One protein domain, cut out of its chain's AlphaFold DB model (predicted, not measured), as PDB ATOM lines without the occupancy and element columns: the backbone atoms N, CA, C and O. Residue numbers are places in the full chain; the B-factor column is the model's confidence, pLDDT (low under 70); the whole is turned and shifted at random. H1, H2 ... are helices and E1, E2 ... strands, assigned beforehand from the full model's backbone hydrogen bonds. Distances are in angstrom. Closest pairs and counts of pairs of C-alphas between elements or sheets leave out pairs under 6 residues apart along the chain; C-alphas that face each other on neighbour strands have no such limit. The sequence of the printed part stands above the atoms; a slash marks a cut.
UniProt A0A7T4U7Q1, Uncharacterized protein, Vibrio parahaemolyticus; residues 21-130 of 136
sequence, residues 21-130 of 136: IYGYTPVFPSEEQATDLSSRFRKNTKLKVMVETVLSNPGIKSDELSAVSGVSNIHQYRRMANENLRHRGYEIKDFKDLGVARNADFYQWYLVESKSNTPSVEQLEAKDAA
ATOM      1  N   ILE A  21     213.115  83.127 250.379       73.38
ATOM      2  CA  ILE A  21     213.696  84.445 250.678       73.38
ATOM      3  C   ILE A  21     214.171  85.207 249.432       73.38
ATOM      4  O   ILE A  21     214.299  86.427 249.471       73.38
ATOM      5  N   TYR A  22     214.436  84.507 248.326       80.12
ATOM      6  CA  TYR A  22     214.881  85.128 247.087       80.12
ATOM      7  C   TYR A  22     213.733  85.759 246.294       80.12
ATOM      8  O   TYR A  22     213.983  86.609 245.441       80.12
ATOM      9  N   GLY A  23     212.479  85.386 246.573       78.69
ATOM     10  CA  GLY A  23     211.306  85.931 245.891       78.69
ATOM     11  C   GLY A  23     211.250  85.596 244.398       78.69
ATOM     12  O   GLY A  23     210.740  86.403 243.619       78.69
ATOM     13  N   TYR A  24     211.810  84.450 243.992       82.94
ATOM     14  CA  TYR A  24     211.705  83.893 242.639       82.94
ATOM     15  C   TYR A  24     211.088  82.499 242.694       82.94
ATOM     16  O   TYR A  24     211.313  81.755 243.648       82.94
ATOM     17  N   THR A  25     210.374  82.145 241.630       82.62
ATOM     18  CA  THR A  25     209.848  80.799 241.416       82.62
ATOM     19  C   THR A  25     210.797  80.057 240.470       82.62
ATOM     20  O   THR A  25     210.957  80.499 239.325       82.62
ATOM     21  N   PRO A  26     211.470  78.978 240.914       85.94
ATOM     22  CA  PRO A  26     212.251  78.138 240.016       85.94
ATOM     23  C   PRO A  26     211.315  77.411 239.047       85.94
ATOM     24  O   PRO A  26     210.250  76.931 239.433       85.94
ATOM     25  N   VAL A  27     211.728  77.335 237.787       87.69
ATOM     26  CA  VAL A  27     210.993  76.646 236.727       87.69
ATOM     27  C   VAL A  27     211.646  75.297 236.482       87.69
ATOM     28  O   VAL A  27     212.850  75.216 236.245       87.69
ATOM     29  N   PHE A  28     210.827  74.251 236.493       87.94
ATOM     30  CA  PHE A  28     211.225  72.881 236.192       87.94
ATOM     31  C   PHE A  28     210.579  72.484 234.862       87.94
ATOM     32  O   PHE A  28     209.438  72.015 234.859       87.94
ATOM     33  N   PRO A  29     211.235  72.763 233.722       85.00
ATOM     34  CA  PRO A  29     210.642  72.497 232.421       85.00
ATOM     35  C   PRO A  29     210.476  70.991 232.193       85.00
ATOM     36  O   PRO A  29     211.290  70.188 232.648       85.00
ATOM     37  N   SER A  30     209.446  70.608 231.435       87.50
ATOM     38  CA  SER A  30     209.353  69.245 230.899       87.50
ATOM     39  C   SER A  30     210.504  68.967 229.924       87.50
ATOM     40  O   SER A  30     211.132  69.892 229.410       87.50
ATOM     41  N   GLU A  31     210.764  67.697 229.614       85.56
ATOM     42  CA  GLU A  31     211.812  67.308 228.658       85.56
ATOM     43  C   GLU A  31     211.624  67.962 227.273       85.56
ATOM     44  O   GLU A  31     212.574  68.485 226.678       85.56
ATOM     45  N   GLU A  32     210.381  68.014 226.786       87.94
ATOM     46  CA  GLU A  32     210.026  68.681 225.528       87.94
ATOM     47  C   GLU A  32     210.321  70.185 225.584       87.94
ATOM     48  O   GLU A  32     210.923  70.748 224.665       87.94
ATOM     49  N   GLN A  33     209.951  70.837 226.689       87.81
ATOM     50  CA  GLN A  33     210.195  72.260 226.888       87.81
ATOM     51  C   GLN A  33     211.692  72.559 227.016       87.81
ATOM     52  O   GLN A  33     212.178  73.524 226.428       87.81
ATOM     53  N   ALA A  34     212.445  71.729 227.740       89.19
ATOM     54  CA  ALA A  34     213.888  71.874 227.876       89.19
ATOM     55  C   ALA A  34     214.592  71.755 226.516       89.19
ATOM     56  O   ALA A  34     215.454  72.575 226.190       89.19
ATOM     57  N   THR A  35     214.154  70.806 225.686       89.50
ATOM     58  CA  THR A  35     214.646  70.628 224.315       89.50
ATOM     59  C   THR A  35     214.337  71.843 223.439       89.50
ATOM     60  O   THR A  35     215.211  72.336 222.719       89.50
ATOM     61  N   ASP A  36     213.115  72.379 223.504       90.06
ATOM     62  CA  ASP A  36     212.746  73.592 222.768       90.06
ATOM     63  C   ASP A  36     213.561  74.816 223.225       90.06
ATOM     64  O   ASP A  36     214.033  75.594 222.387       90.06
ATOM     65  N   LEU A  37     213.777  74.984 224.534       90.12
ATOM     66  CA  LEU A  37     214.596  76.060 225.098       90.12
ATOM     67  C   LEU A  37     216.067  75.941 224.669       90.12
ATOM     68  O   LEU A  37     216.652  76.940 224.244       90.12
ATOM     69  N   SER A  38     216.658  74.741 224.702       91.06
ATOM     70  CA  SER A  38     218.067  74.543 224.336       91.06
ATOM     71  C   SER A  38     218.322  74.604 222.823       91.06
ATOM     72  O   SER A  38     219.412  74.986 222.377       91.06
ATOM     73  N   SER A  39     217.306  74.304 222.004       90.19
ATOM     74  CA  SER A  39     217.404  74.253 220.539       90.19
ATOM     75  C   SER A  39     217.864  75.562 219.882       90.19
ATOM     76  O   SER A  39     218.360  75.540 218.752       90.19
ATOM     77  N   ARG A  40     217.737  76.699 220.576       85.62
ATOM     78  CA  ARG A  40     218.122  78.034 220.090       85.62
ATOM     79  C   ARG A  40     219.630  78.278 220.131       85.62
ATOM     80  O   ARG A  40     220.138  79.106 219.381       85.62
ATOM     81  N   PHE A  41     220.366  77.509 220.929       90.12
ATOM     82  CA  PHE A  41     221.798  77.715 221.159       90.12
ATOM     83  C   PHE A  41     222.700  76.844 220.270       90.12
ATOM     84  O   PHE A  41     223.901  76.762 220.506       90.12
ATOM     85  N   ARG A  42     222.160  76.222 219.207       81.62
ATOM     86  CA  ARG A  42     222.872  75.265 218.324       81.62
ATOM     87  C   ARG A  42     224.233  75.745 217.803       81.62
ATOM     88  O   ARG A  42     225.103  74.915 217.577       81.62
ATOM     89  N   LYS A  43     224.419  77.054 217.597       87.69
ATOM     90  CA  LYS A  43     225.677  77.624 217.076       87.69
ATOM     91  C   LYS A  43     226.783  77.746 218.129       87.69
ATOM     92  O   LYS A  43     227.945  77.863 217.761       87.69
ATOM     93  N   ASN A  44     226.440  77.748 219.417       90.19
ATOM     94  CA  ASN A  44     227.394  77.881 220.513       90.19
ATOM     95  C   ASN A  44     227.261  76.674 221.445       90.19
ATOM     96  O   ASN A  44     226.469  76.686 222.384       90.19
ATOM     97  N   THR A  45     228.053  75.633 221.177       91.88
ATOM     98  CA  THR A  45     227.995  74.356 221.903       91.88
ATOM     99  C   THR A  45     228.192  74.533 223.405       91.88
ATOM    100  O   THR A  45     227.451  73.942 224.178       91.88
ATOM    101  N   LYS A  46     229.120  75.396 223.837       94.12
ATOM    102  CA  LYS A  46     229.362  75.651 225.267       94.12
ATOM    103  C   LYS A  46     228.171  76.325 225.942       94.12
ATOM    104  O   LYS A  46     227.755  75.910 227.018       94.12
ATOM    105  N   LEU A  47     227.590  77.335 225.291       93.94
ATOM    106  CA  LEU A  47     226.380  78.003 225.775       93.94
ATOM    107  C   LEU A  47     225.194  77.041 225.830       93.94
ATOM    108  O   LEU A  47     224.459  77.042 226.810       93.94
ATOM    109  N   LYS A  48     225.034  76.202 224.801       94.69
ATOM    110  CA  LYS A  48     223.999  75.172 224.758       94.69
ATOM    111  C   LYS A  48     224.140  74.203 225.932       94.69
ATOM    112  O   LYS A  48     223.176  74.032 226.666       94.69
ATOM    113  N   VAL A  49     225.335  73.644 226.138       94.88
ATOM    114  CA  VAL A  49     225.606  72.722 227.251       94.88
ATOM    115  C   VAL A  49     225.378  73.419 228.590       94.88
ATOM    116  O   VAL A  49     224.746  72.845 229.461       94.88
ATOM    117  N   MET A  50     225.811  74.674 228.761       95.44
ATOM    118  CA  MET A  50     225.535  75.437 229.985       95.44
ATOM    119  C   MET A  50     224.030  75.539 230.265       95.44
ATOM    120  O   MET A  50     223.605  75.298 231.391       95.44
ATOM    121  N   VAL A  51     223.228  75.884 229.254       94.69
ATOM    122  CA  VAL A  51     221.770  75.978 229.398       94.69
ATOM    123  C   VAL A  51     221.186  74.609 229.735       94.69
ATOM    124  O   VAL A  51     220.512  74.499 230.751       94.69
ATOM    125  N   GLU A  52     221.480  73.568 228.955       94.56
ATOM    126  CA  GLU A  52     220.983  72.201 229.195       94.56
ATOM    127  C   GLU A  52     221.326  71.708 230.601       94.56
ATOM    128  O   GLU A  52     220.460  71.189 231.298       94.56
ATOM    129  N   THR A  53     222.550  71.954 231.061       94.38
ATOM    130  CA  THR A  53     222.989  71.590 232.408       94.38
ATOM    131  C   THR A  53     222.180  72.296 233.495       94.38
ATOM    132  O   THR A  53     221.818  71.650 234.474       94.38
ATOM    133  N   VAL A  54     221.859  73.585 233.337       94.12
ATOM    134  CA  VAL A  54     221.015  74.315 234.304       94.12
ATOM    135  C   VAL A  54     219.567  73.820 234.275       94.12
ATOM    136  O   VAL A  54     218.941  73.734 235.329       94.12
ATOM    137  N   LEU A  55     219.031  73.486 233.097       92.50
ATOM    138  CA  LEU A  55     217.666  72.966 232.962       92.50
ATOM    139  C   LEU A  55     217.517  71.577 233.597       92.50
ATOM    140  O   LEU A  55     216.516  71.320 234.259       92.50
ATOM    141  N   SER A  56     218.514  70.710 233.410       90.44
ATOM    142  CA  SER A  56     218.512  69.337 233.929       90.44
ATOM    143  C   SER A  56     218.931  69.241 235.395       90.44
ATOM    144  O   SER A  56     218.530  68.298 236.068       90.44
ATOM    145  N   ASN A  57     219.727  70.194 235.897       90.81
ATOM    146  CA  ASN A  57     220.215  70.210 237.280       90.81
ATOM    147  C   ASN A  57     219.957  71.570 237.966       90.81
ATOM    148  O   ASN A  57     220.901  72.330 238.218       90.81
ATOM    149  N   PRO A  58     218.700  71.909 238.303       89.81
ATOM    150  CA  PRO A  58     218.394  73.128 239.044       89.81
ATOM    151  C   PRO A  58     219.127  73.169 240.393       89.81
ATOM    152  O   PRO A  58     219.033  72.247 241.210       89.81
ATOM    153  N   GLY A  59     219.859  74.256 240.636       88.31
ATOM    154  CA  GLY A  59     220.689  74.433 241.827       88.31
ATOM    155  C   GLY A  59     222.111  73.887 241.708       88.31
ATOM    156  O   GLY A  59     222.805  73.771 242.726       88.31
ATOM    157  N   ILE A  60     222.554  73.571 240.487       90.69
ATOM    158  CA  ILE A  60     223.952  73.256 240.189       90.69
ATOM    159  C   ILE A  60     224.872  74.406 240.606       90.69
ATOM    160  O   ILE A  60     224.534  75.583 240.441       90.69
ATOM    161  N   LYS A  61     226.033  74.070 241.174       90.62
ATOM    162  CA  LYS A  61     227.018  75.059 241.622       90.62
ATOM    163  C   LYS A  61     227.844  75.596 240.453       90.62
ATOM    164  O   LYS A  61     228.004  74.924 239.437       90.62
ATOM    165  N   SER A  62     228.384  76.808 240.588       90.88
ATOM    166  CA  SER A  62     229.209  77.442 239.546       90.88
ATOM    167  C   SER A  62     230.403  76.604 239.086       90.88
ATOM    168  O   SER A  62     230.680  76.544 237.894       90.88
ATOM    169  N   ASP A  63     231.127  75.981 240.013       89.69
ATOM    170  CA  ASP A  63     232.296  75.143 239.731       89.69
ATOM    171  C   ASP A  63     231.917  73.911 238.905       89.69
ATOM    172  O   ASP A  63     232.520  73.644 237.865       89.69
ATOM    173  N   GLU A  64     230.854  73.220 239.312       91.62
ATOM    174  CA  GLU A  64     230.301  72.074 238.594       91.62
ATOM    175  C   GLU A  64     229.758  72.478 237.212       91.62
ATOM    176  O   GLU A  64     230.077  71.852 236.200       91.62
ATOM    177  N   LEU A  65     229.016  73.587 237.132       92.94
ATOM    178  CA  LEU A  65     228.495  74.118 235.872       92.94
ATOM    179  C   LEU A  65     229.625  74.496 234.905       92.94
ATOM    180  O   LEU A  65     229.534  74.215 233.707       92.94
ATOM    181  N   SER A  66     230.700  75.107 235.408       92.25
ATOM    182  CA  SER A  66     231.893  75.433 234.622       92.25
ATOM    183  C   SER A  66     232.587  74.168 234.121       92.25
ATOM    184  O   SER A  66     232.998  74.121 232.961       92.25
ATOM    185  N   ALA A  67     232.713  73.145 234.970       92.69
ATOM    186  CA  ALA A  67     233.354  71.881 234.621       92.69
ATOM    187  C   ALA A  67     232.584  71.133 233.521       92.69
ATOM    188  O   ALA A  67     233.193  70.670 232.559       92.69
ATOM    189  N   VAL A  68     231.252  71.075 233.617       93.56
ATOM    190  CA  VAL A  68     230.400  70.386 232.631       93.56
ATOM    191  C   VAL A  68     230.295  71.171 231.322       93.56
ATOM    192  O   VAL A  68     230.409  70.599 230.241       93.56
ATOM    193  N   SER A  69     230.080  72.488 231.388       92.31
ATOM    194  CA  SER A  69     229.854  73.306 230.184       92.31
ATOM    195  C   SER A  69     231.133  73.774 229.485       92.31
ATOM    196  O   SER A  69     231.087  74.225 228.337       92.31
ATOM    197  N   GLY A  70     232.285  73.700 230.160       92.25
ATOM    198  CA  GLY A  70     233.559  74.223 229.661       92.25
ATOM    199  C   GLY A  70     233.574  75.749 229.497       92.25
ATOM    200  O   GLY A  70     234.390  76.286 228.731       92.25
ATOM    201  N   VAL A  71     232.646  76.447 230.161       91.12
ATOM    202  CA  VAL A  71     232.523  77.906 230.179       91.12
ATOM    203  C   VAL A  71     233.329  78.471 231.342       91.12
ATOM    204  O   VAL A  71     232.987  78.254 232.495       91.12
ATOM    205  N   SER A  72     234.350  79.274 231.042       86.69
ATOM    206  CA  SER A  72     235.169  79.954 232.056       86.69
ATOM    207  C   SER A  72     234.523  81.216 232.639       86.69
ATOM    208  O   SER A  72     234.880  81.637 233.733       86.69
ATOM    209  N   ASN A  73     233.578  81.837 231.923       90.19
ATOM    210  CA  ASN A  73     232.864  83.036 232.369       90.19
ATOM    211  C   ASN A  73     231.347  82.823 232.295       90.19
ATOM    212  O   ASN A  73     230.687  83.235 231.338       90.19
ATOM    213  N   ILE A  74     230.790  82.169 233.317       90.94
ATOM    214  CA  ILE A  74     229.365  81.814 233.355       90.94
ATOM    215  C   ILE A  74     228.485  83.069 233.280       90.94
ATOM    216  O   ILE A  74     227.489  83.073 232.566       90.94
ATOM    217  N   HIS A  75     228.868  84.177 233.923       90.38
ATOM    218  CA  HIS A  75     228.078  85.413 233.887       90.38
ATOM    219  C   HIS A  75     227.963  86.019 232.481       90.38
ATOM    220  O   HIS A  75     226.902  86.540 232.127       90.38
ATOM    221  N   GLN A  76     229.017  85.946 231.663       92.00
ATOM    222  CA  GLN A  76     228.959  86.387 230.267       92.00
ATOM    223  C   GLN A  76     228.020  85.496 229.450       92.00
ATOM    224  O   GLN A  76     227.139  86.001 228.752       92.00
ATOM    225  N   TYR A  77     228.158  84.177 229.578       93.06
ATOM    226  CA  TYR A  77     227.314  83.224 228.857       93.06
ATOM    227  C   TYR A  77     225.852  83.304 229.313       93.06
ATOM    228  O   TYR A  77     224.951  83.249 228.482       93.06
ATOM    229  N   ARG A  78     225.595  83.561 230.600       94.44
ATOM    230  CA  ARG A  78     224.259  83.851 231.140       94.44
ATOM    231  C   ARG A  78     223.607  85.035 230.434       94.44
ATOM    232  O   ARG A  78     222.429  84.959 230.107       94.44
ATOM    233  N   ARG A  79     224.336  86.134 230.195       93.38
ATOM    234  CA  ARG A  79     223.781  87.296 229.472       93.38
ATOM    235  C   ARG A  79     223.316  86.892 228.070       93.38
ATOM    236  O   ARG A  79     222.170  87.157 227.733       93.38
ATOM    237  N   MET A  80     224.150  86.156 227.334       92.56
ATOM    238  CA  MET A  80     223.817  85.644 225.996       92.56
ATOM    239  C   MET A  80     222.641  84.649 226.013       92.56
ATOM    240  O   MET A  80     221.786  84.667 225.126       92.56
ATOM    241  N   ALA A  81     222.567  83.778 227.027       93.62
ATOM    242  CA  ALA A  81     221.433  82.874 227.214       93.62
ATOM    243  C   ALA A  81     220.137  83.661 227.453       93.62
ATOM    244  O   ALA A  81     219.128  83.422 226.790       93.62
ATOM    245  N   ASN A  82     220.178  84.634 228.366       94.50
ATOM    246  CA  ASN A  82     219.006  85.395 228.788       94.50
ATOM    247  C   ASN A  82     218.457  86.310 227.688       94.50
ATOM    248  O   ASN A  82     217.256  86.553 227.680       94.50
ATOM    249  N   GLU A  83     219.281  86.762 226.737       90.94
ATOM    250  CA  GLU A  83     218.794  87.433 225.519       90.94
ATOM    251  C   GLU A  83     217.776  86.566 224.766       90.94
ATOM    252  O   GLU A  83     216.767  87.075 224.299       90.94
ATOM    253  N   ASN A  84     217.978  85.246 224.718       89.81
ATOM    254  CA  ASN A  84     217.064  84.327 224.040       89.81
ATOM    255  C   ASN A  84     215.921  83.854 224.951       89.81
ATOM    256  O   ASN A  84     214.776  83.755 224.511       89.81
ATOM    257  N   LEU A  85     216.215  83.556 226.221       91.81
ATOM    258  CA  LEU A  85     215.237  82.994 227.161       91.81
ATOM    259  C   LEU A  85     214.146  84.000 227.555       91.81
ATOM    260  O   LEU A  85     212.984  83.615 227.706       91.81
ATOM    261  N   ARG A  86     214.479  85.293 227.655       91.31
ATOM    262  CA  ARG A  86     213.520  86.329 228.074       91.31
ATOM    263  C   ARG A  86     212.383  86.532 227.083       91.31
ATOM    264  O   ARG A  86     211.275  86.838 227.506       91.31
ATOM    265  N   HIS A  87     212.607  86.270 225.794       86.62
ATOM    266  CA  HIS A  87     211.536  86.263 224.790       86.62
ATOM    267  C   HIS A  87     210.450  85.211 225.065       86.62
ATOM    268  O   HIS A  87     209.365  85.292 224.497       86.62
ATOM    269  N   ARG A  88     210.729  84.231 225.931       85.69
ATOM    270  CA  ARG A  88     209.789  83.194 226.373       85.69
ATOM    271  C   ARG A  88     209.367  83.356 227.835       85.69
ATOM    272  O   ARG A  88     208.739  82.456 228.374       85.69
ATOM    273  N   GLY A  89     209.711  84.477 228.468       89.62
ATOM    274  CA  GLY A  89     209.371  84.737 229.865       89.62
ATOM    275  C   GLY A  89     210.255  84.004 230.873       89.62
ATOM    276  O   GLY A  89     209.855  83.874 232.022       89.62
ATOM    277  N   TYR A  90     211.455  83.556 230.488       92.19
ATOM    278  CA  TYR A  90     212.383  82.865 231.390       92.19
ATOM    279  C   TYR A  90     213.733  83.576 231.488       92.19
ATOM    280  O   TYR A  90     214.170  84.257 230.560       92.19
ATOM    281  N   GLU A  91     214.444  83.379 232.594       94.19
ATOM    282  CA  GLU A  91     215.855  83.744 232.703       94.19
ATOM    283  C   GLU A  91     216.639  82.746 233.560       94.19
ATOM    284  O   GLU A  91     216.107  82.161 234.498       94.19
ATOM    285  N   ILE A  92     217.921  82.555 233.245       94.19
ATOM    286  CA  ILE A  92     218.861  81.860 234.127       94.19
ATOM    287  C   ILE A  92     219.409  82.867 235.135       94.19
ATOM    288  O   ILE A  92     219.869  83.954 234.755       94.19
ATOM    289  N   LYS A  93     219.387  82.489 236.412       92.81
ATOM    290  CA  LYS A  93     219.780  83.347 237.526       92.81
ATOM    291  C   LYS A  93     220.630  82.603 238.547       92.81
ATOM    292  O   LYS A  93     220.404  81.427 238.826       92.81
ATOM    293  N   ASP A  94     221.609  83.321 239.076       91.12
ATOM    294  CA  ASP A  94     222.483  82.889 240.151       91.12
ATOM    295  C   ASP A  94     221.959  83.352 241.513       91.12
ATOM    296  O   ASP A  94     221.496  84.484 241.673       91.12
ATOM    297  N   PHE A  95     222.061  82.472 242.504       88.56
ATOM    298  CA  PHE A  95     221.709  82.747 243.892       88.56
ATOM    299  C   PHE A  95     222.843  82.302 244.800       88.56
ATOM    300  O   PHE A  95     223.441  81.248 244.579       88.56
ATOM    301  N   LYS A  96     223.143  83.099 245.826       85.06
ATOM    302  CA  LYS A  96     224.149  82.713 246.818       85.06
ATOM    303  C   LYS A  96     223.646  81.522 247.625       85.06
ATOM    304  O   LYS A  96     222.459  81.418 247.928       85.06
ATOM    305  N   ASP A  97     224.548  80.627 247.984       75.88
ATOM    306  CA  ASP A  97     224.195  79.546 248.896       75.88
ATOM    307  C   ASP A  97     223.959  80.099 250.316       75.88
ATOM    308  O   ASP A  97     224.710  80.954 250.801       75.88
ATOM    309  N   LEU A  98     222.882  79.664 250.974       72.75
ATOM    310  CA  LEU A  98     222.528  80.176 252.298       72.75
ATOM    311  C   LEU A  98     223.415  79.551 253.370       72.75
ATOM    312  O   LEU A  98     223.657  78.351 253.376       72.75
ATOM    313  N   GLY A  99     223.883  80.374 254.309       68.56
ATOM    314  CA  GLY A  99     224.784  79.919 255.373       68.56
ATOM    315  C   GLY A  99     226.252  79.812 254.952       68.56
ATOM    316  O   GLY A  99     227.085  79.413 255.761       68.56
ATOM    317  N   VAL A 100     226.591  80.211 253.724       66.94
ATOM    318  CA  VAL A 100     227.977  80.280 253.256       66.94
ATOM    319  C   VAL A 100     228.558  81.675 253.498       66.94
ATOM    320  O   VAL A 100     227.869  82.693 253.393       66.94
ATOM    321  N   ALA A 101     229.834  81.727 253.888       63.12
ATOM    322  CA  ALA A 101     230.513  82.965 254.247       63.12
ATOM    323  C   ALA A 101     230.505  83.982 253.087       63.12
ATOM    324  O   ALA A 101     230.640  83.625 251.918       63.12
ATOM    325  N   ARG A 102     230.365  85.277 253.416       56.41
ATOM    326  CA  ARG A 102     230.183  86.374 252.439       56.41
ATOM    327  C   ARG A 102     231.292  86.486 251.385       56.41
ATOM    328  O   ARG A 102     231.054  87.083 250.339       56.41
ATOM    329  N   ASN A 103     232.476  85.972 251.692       57.16
ATOM    330  CA  ASN A 103     233.694  86.018 250.888       57.16
ATOM    331  C   ASN A 103     233.843  84.847 249.911       57.16
ATOM    332  O   ASN A 103     234.843  84.791 249.202       57.16
ATOM    333  N   ALA A 104     232.900  83.909 249.892       58.16
ATOM    334  CA  ALA A 104     233.000  82.743 249.044       58.16
ATOM    335  C   ALA A 104     231.996  82.815 247.883       58.16
ATOM    336  O   ALA A 104     230.791  82.964 248.090       58.16
ATOM    337  N   ASP A 105     232.508  82.717 246.653       63.28
ATOM    338  CA  ASP A 105     231.742  82.810 245.402       63.28
ATOM    339  C   ASP A 105     230.999  81.503 245.077       63.28
ATOM    340  O   ASP A 105     231.131  80.915 244.002       63.28
ATOM    341  N   PHE A 106     230.193  81.030 246.026       72.94
ATOM    342  CA  PHE A 106     229.337  79.865 245.840       72.94
ATOM    343  C   PHE A 106     227.955  80.304 245.373       72.94
ATOM    344  O   PHE A 106     227.090  80.679 246.171       72.94
ATOM    345  N   TYR A 107     227.762  80.240 244.060       85.94
ATOM    346  CA  TYR A 107     226.468  80.466 243.437       85.94
ATOM    347  C   TYR A 107     225.854  79.149 242.988       85.94
ATOM    348  O   TYR A 107     226.547  78.249 242.509       85.94
ATOM    349  N   GLN A 108     224.540  79.070 243.136       90.12
ATOM    350  CA  GLN A 108     223.695  78.033 242.576       90.12
ATOM    351  C   GLN A 108     222.861  78.627 241.443       90.12
ATOM    352  O   GLN A 108     222.382  79.760 241.543       90.12
ATOM    353  N   TRP A 109     222.693  77.863 240.371       92.44
ATOM    354  CA  TRP A 109     222.099  78.340 239.125       92.44
ATOM    355  C   TRP A 109     220.740  77.700 238.872       92.44
ATOM    356  O   TRP A 109     220.582  76.487 238.997       92.44
ATOM    357  N   TYR A 110     219.764  78.525 238.496       92.88
ATOM    358  CA  TYR A 110     218.382  78.103 238.277       92.88
ATOM    359  C   TYR A 110     217.799  78.763 237.030       92.88
ATOM    360  O   TYR A 110     218.143  79.904 236.713       92.88
ATOM    361  N   LEU A 111     216.868  78.072 236.370       94.25
ATOM    362  CA  LEU A 111     215.889  78.713 235.496       94.25
ATOM    363  C   LEU A 111     214.765  79.285 236.367       94.25
ATOM    364  O   LEU A 111     214.232  78.584 237.226       94.25
ATOM    365  N   VAL A 112     214.397  80.542 236.151       92.25
ATOM    366  CA  VAL A 112     213.287  81.203 236.847       92.25
ATOM    367  C   VAL A 112     212.370  81.896 235.847       92.25
ATOM    368  O   VAL A 112     212.781  82.217 234.726       92.25
ATOM    369  N   GLU A 113     211.133  82.158 236.260       89.06
ATOM    370  CA  GLU A 113     210.257  83.057 235.512       89.06
ATOM    371  C   GLU A 113     210.868  84.462 235.484       89.06
ATOM    372  O   GLU A 113     211.274  85.027 236.509       89.06
ATOM    373  N   SER A 114     210.957  85.034 234.286       83.75
ATOM    374  CA  SER A 114     211.371  86.414 234.105       83.75
ATOM    375  C   SER A 114     210.282  87.301 234.683       83.75
ATOM    376  O   SER A 114     209.185  87.380 234.134       83.75
ATOM    377  N   LYS A 115     210.599  88.033 235.753       70.94
ATOM    378  CA  LYS A 115     209.747  89.140 236.187       70.94
ATOM    379  C   LYS A 115     209.660  90.122 235.020       70.94
ATOM    380  O   LYS A 115     210.693  90.571 234.514       70.94
ATOM    381  N   SER A 116     208.456  90.395 234.535       56.78
ATOM    382  CA  SER A 116     208.231  91.443 233.549       56.78
ATOM    383  C   SER A 116     208.749  92.748 234.146       56.78
ATOM    384  O   SER A 116     208.252  93.228 235.156       56.78
ATOM    385  N   ASN A 117     209.782  93.320 233.528       48.72
ATOM    386  CA  ASN A 117     210.329  94.625 233.904       48.72
ATOM    387  C   ASN A 117     209.409  95.782 233.474       48.72
ATOM    388  O   ASN A 117     209.856  96.924 233.405       48.72
ATOM    389  N   THR A 118     208.146  95.501 233.148       42.97
ATOM    390  CA  THR A 118     207.138  96.535 232.981       42.97
ATOM    391  C   THR A 118     206.835  97.058 234.384       42.97
ATOM    392  O   THR A 118     206.254  96.306 235.171       42.97
ATOM    393  N   PRO A 119     207.241  98.290 234.752       41.62
ATOM    394  CA  PRO A 119     206.666  98.908 235.938       41.62
ATOM    395  C   PRO A 119     205.146  98.865 235.774       41.62
ATOM    396  O   PRO A 119     204.635  99.084 234.669       41.62
ATOM    397  N   SER A 120     204.418  98.528 236.838       41.88
ATOM    398  CA  SER A 120     202.969  98.698 236.814       41.88
ATOM    399  C   SER A 120     202.675 100.160 236.470       41.88
ATOM    400  O   SER A 120     203.411 101.057 236.886       41.88
ATOM    401  N   VAL A 121     201.633 100.417 235.679       50.72
ATOM    402  CA  VAL A 121     201.231 101.786 235.300       50.72
ATOM    403  C   VAL A 121     201.053 102.669 236.552       50.72
ATOM    404  O   VAL A 121     201.448 103.830 236.544       50.72
ATOM    405  N   GLU A 122     200.642 102.073 237.676       50.03
ATOM    406  CA  GLU A 122     200.551 102.717 238.997       50.03
ATOM    407  C   GLU A 122     201.890 103.272 239.538       50.03
ATOM    408  O   GLU A 122     201.898 104.225 240.312       50.03
ATOM    409  N   GLN A 123     203.045 102.721 239.142       47.34
ATOM    410  CA  GLN A 123     204.366 103.240 239.535       47.34
ATOM    411  C   GLN A 123     204.877 104.369 238.627       47.34
ATOM    412  O   GLN A 123     205.785 105.102 239.027       47.34
ATOM    413  N   LEU A 124     204.323 104.510 237.419       44.97
ATOM    414  CA  LEU A 124     204.613 105.633 236.522       44.97
ATOM    415  C   LEU A 124     203.858 106.890 236.975       44.97
ATOM    416  O   LEU A 124     204.479 107.943 237.103       44.97
ATOM    417  N   GLU A 125     202.584 106.763 237.354       50.50
ATOM    418  CA  GLU A 125     201.773 107.893 237.838       50.50
ATOM    419  C   GLU A 125     202.309 108.496 239.152       50.50
ATOM    420  O   GLU A 125     202.294 109.713 239.340       50.50
ATOM    421  N   ALA A 126     202.880 107.671 240.038       52.09
ATOM    422  CA  ALA A 126     203.474 108.141 241.293       52.09
ATOM    423  C   ALA A 126     204.747 108.993 241.104       52.09
ATOM    424  O   ALA A 126     205.123 109.741 242.009       52.09
ATOM    425  N   LYS A 127     205.429 108.890 239.954       47.75
ATOM    426  CA  LYS A 127     206.609 109.714 239.647       47.75
ATOM    427  C   LYS A 127     206.250 111.062 239.032       47.75
ATOM    428  O   LYS A 127     206.958 112.029 239.307       47.75
ATOM    429  N   ASP A 128     205.164 111.141 238.270       46.53
ATOM    430  CA  ASP A 128     204.706 112.411 237.698       46.53
ATOM    431  C   ASP A 128     204.034 113.304 238.756       46.53
ATOM    432  O   ASP A 128     204.253 114.513 238.766       46.53
ATOM    433  N   ALA A 129     203.336 112.724 239.740       50.69
ATOM    434  CA  ALA A 129     202.724 113.494 240.830       50.69
ATOM    435  C   ALA A 129     203.741 114.146 241.797       50.69
ATOM    436  O   ALA A 129     203.412 115.112 242.483       50.69
ATOM    437  N   ALA A 130     204.979 113.641 241.861       52.50
ATOM    438  CA  ALA A 130     206.018 114.171 242.746       52.50
ATOM    439  C   ALA A 130     206.792 115.365 242.153       52.50
ATOM    440  O   ALA A 130     207.474 116.067 242.897       52.50
TER     441      ALA A 130
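AT A GLANCE: This is residues 21 to 130 of the 136 residues of an uncharacterized protein of Vibrio parahaemolyticus (UniProt A0A7T4U7Q1). A strand hairpin, E1 and E2, is packed by helices, H4 mainly along E1 and H2 with H3 mainly against E2, while H1 folds side by side with H2, farther from the strands. From this compact body a tail, residues 117 to 130 with H5, sticks out and makes the length. The 110 printed residues run H1 H2 H3 H4 E1 E2 H5, of mixed class, with one antiparallel sheet, E1 - E2. The whole is only just loose, close to compact, with a radius of gyration of the C-alphas of 16.0 A and spans of 52 by 37 by 24 A.

HOW THE PARTS SIT: E1, residues 90 to 96, and E2, residues 107 to 113, form an antiparallel hairpin; N 93 and O 110 are 2.9 A apart, within hydrogen-bond range. The closest C-alphas of H4, residues 74 to 88, and E1 are those of Asn 82 and Glu 91, 5.3 A apart. For H2, residues 45 to 56, and E2 they are Val 54 and Tyr 110, 6.1 A. H2, the hub, touches H3, residues 62 to 69, at Met 50 and Ser 69, C-alphas 4.8 A apart. H2 and H1, residues 31 to 41, form a helical hairpin at a shallow tilt of 23 degrees, closest at C-alphas 41 and 48, 4.9 A. Every O i to N i+4 pair is within hydrogen-bond range in H2 and H3, but 5 of 7 in H1 and 8 of 11 in H4.

IN THESE COORDINATES: H1 begins at C-alpha 31 (211.812, 67.308, 228.658). H4 spans 20.8 A, E1 19.4 A and E2 18.2 A. H5, residues 121 to 128, ends at C-alpha 128 (204.706, 112.411, 237.698).

THE WHOLE: The printed part has no cut and no long link. Residues 99 to 105 and 116 to 130 have pLDDT under 70.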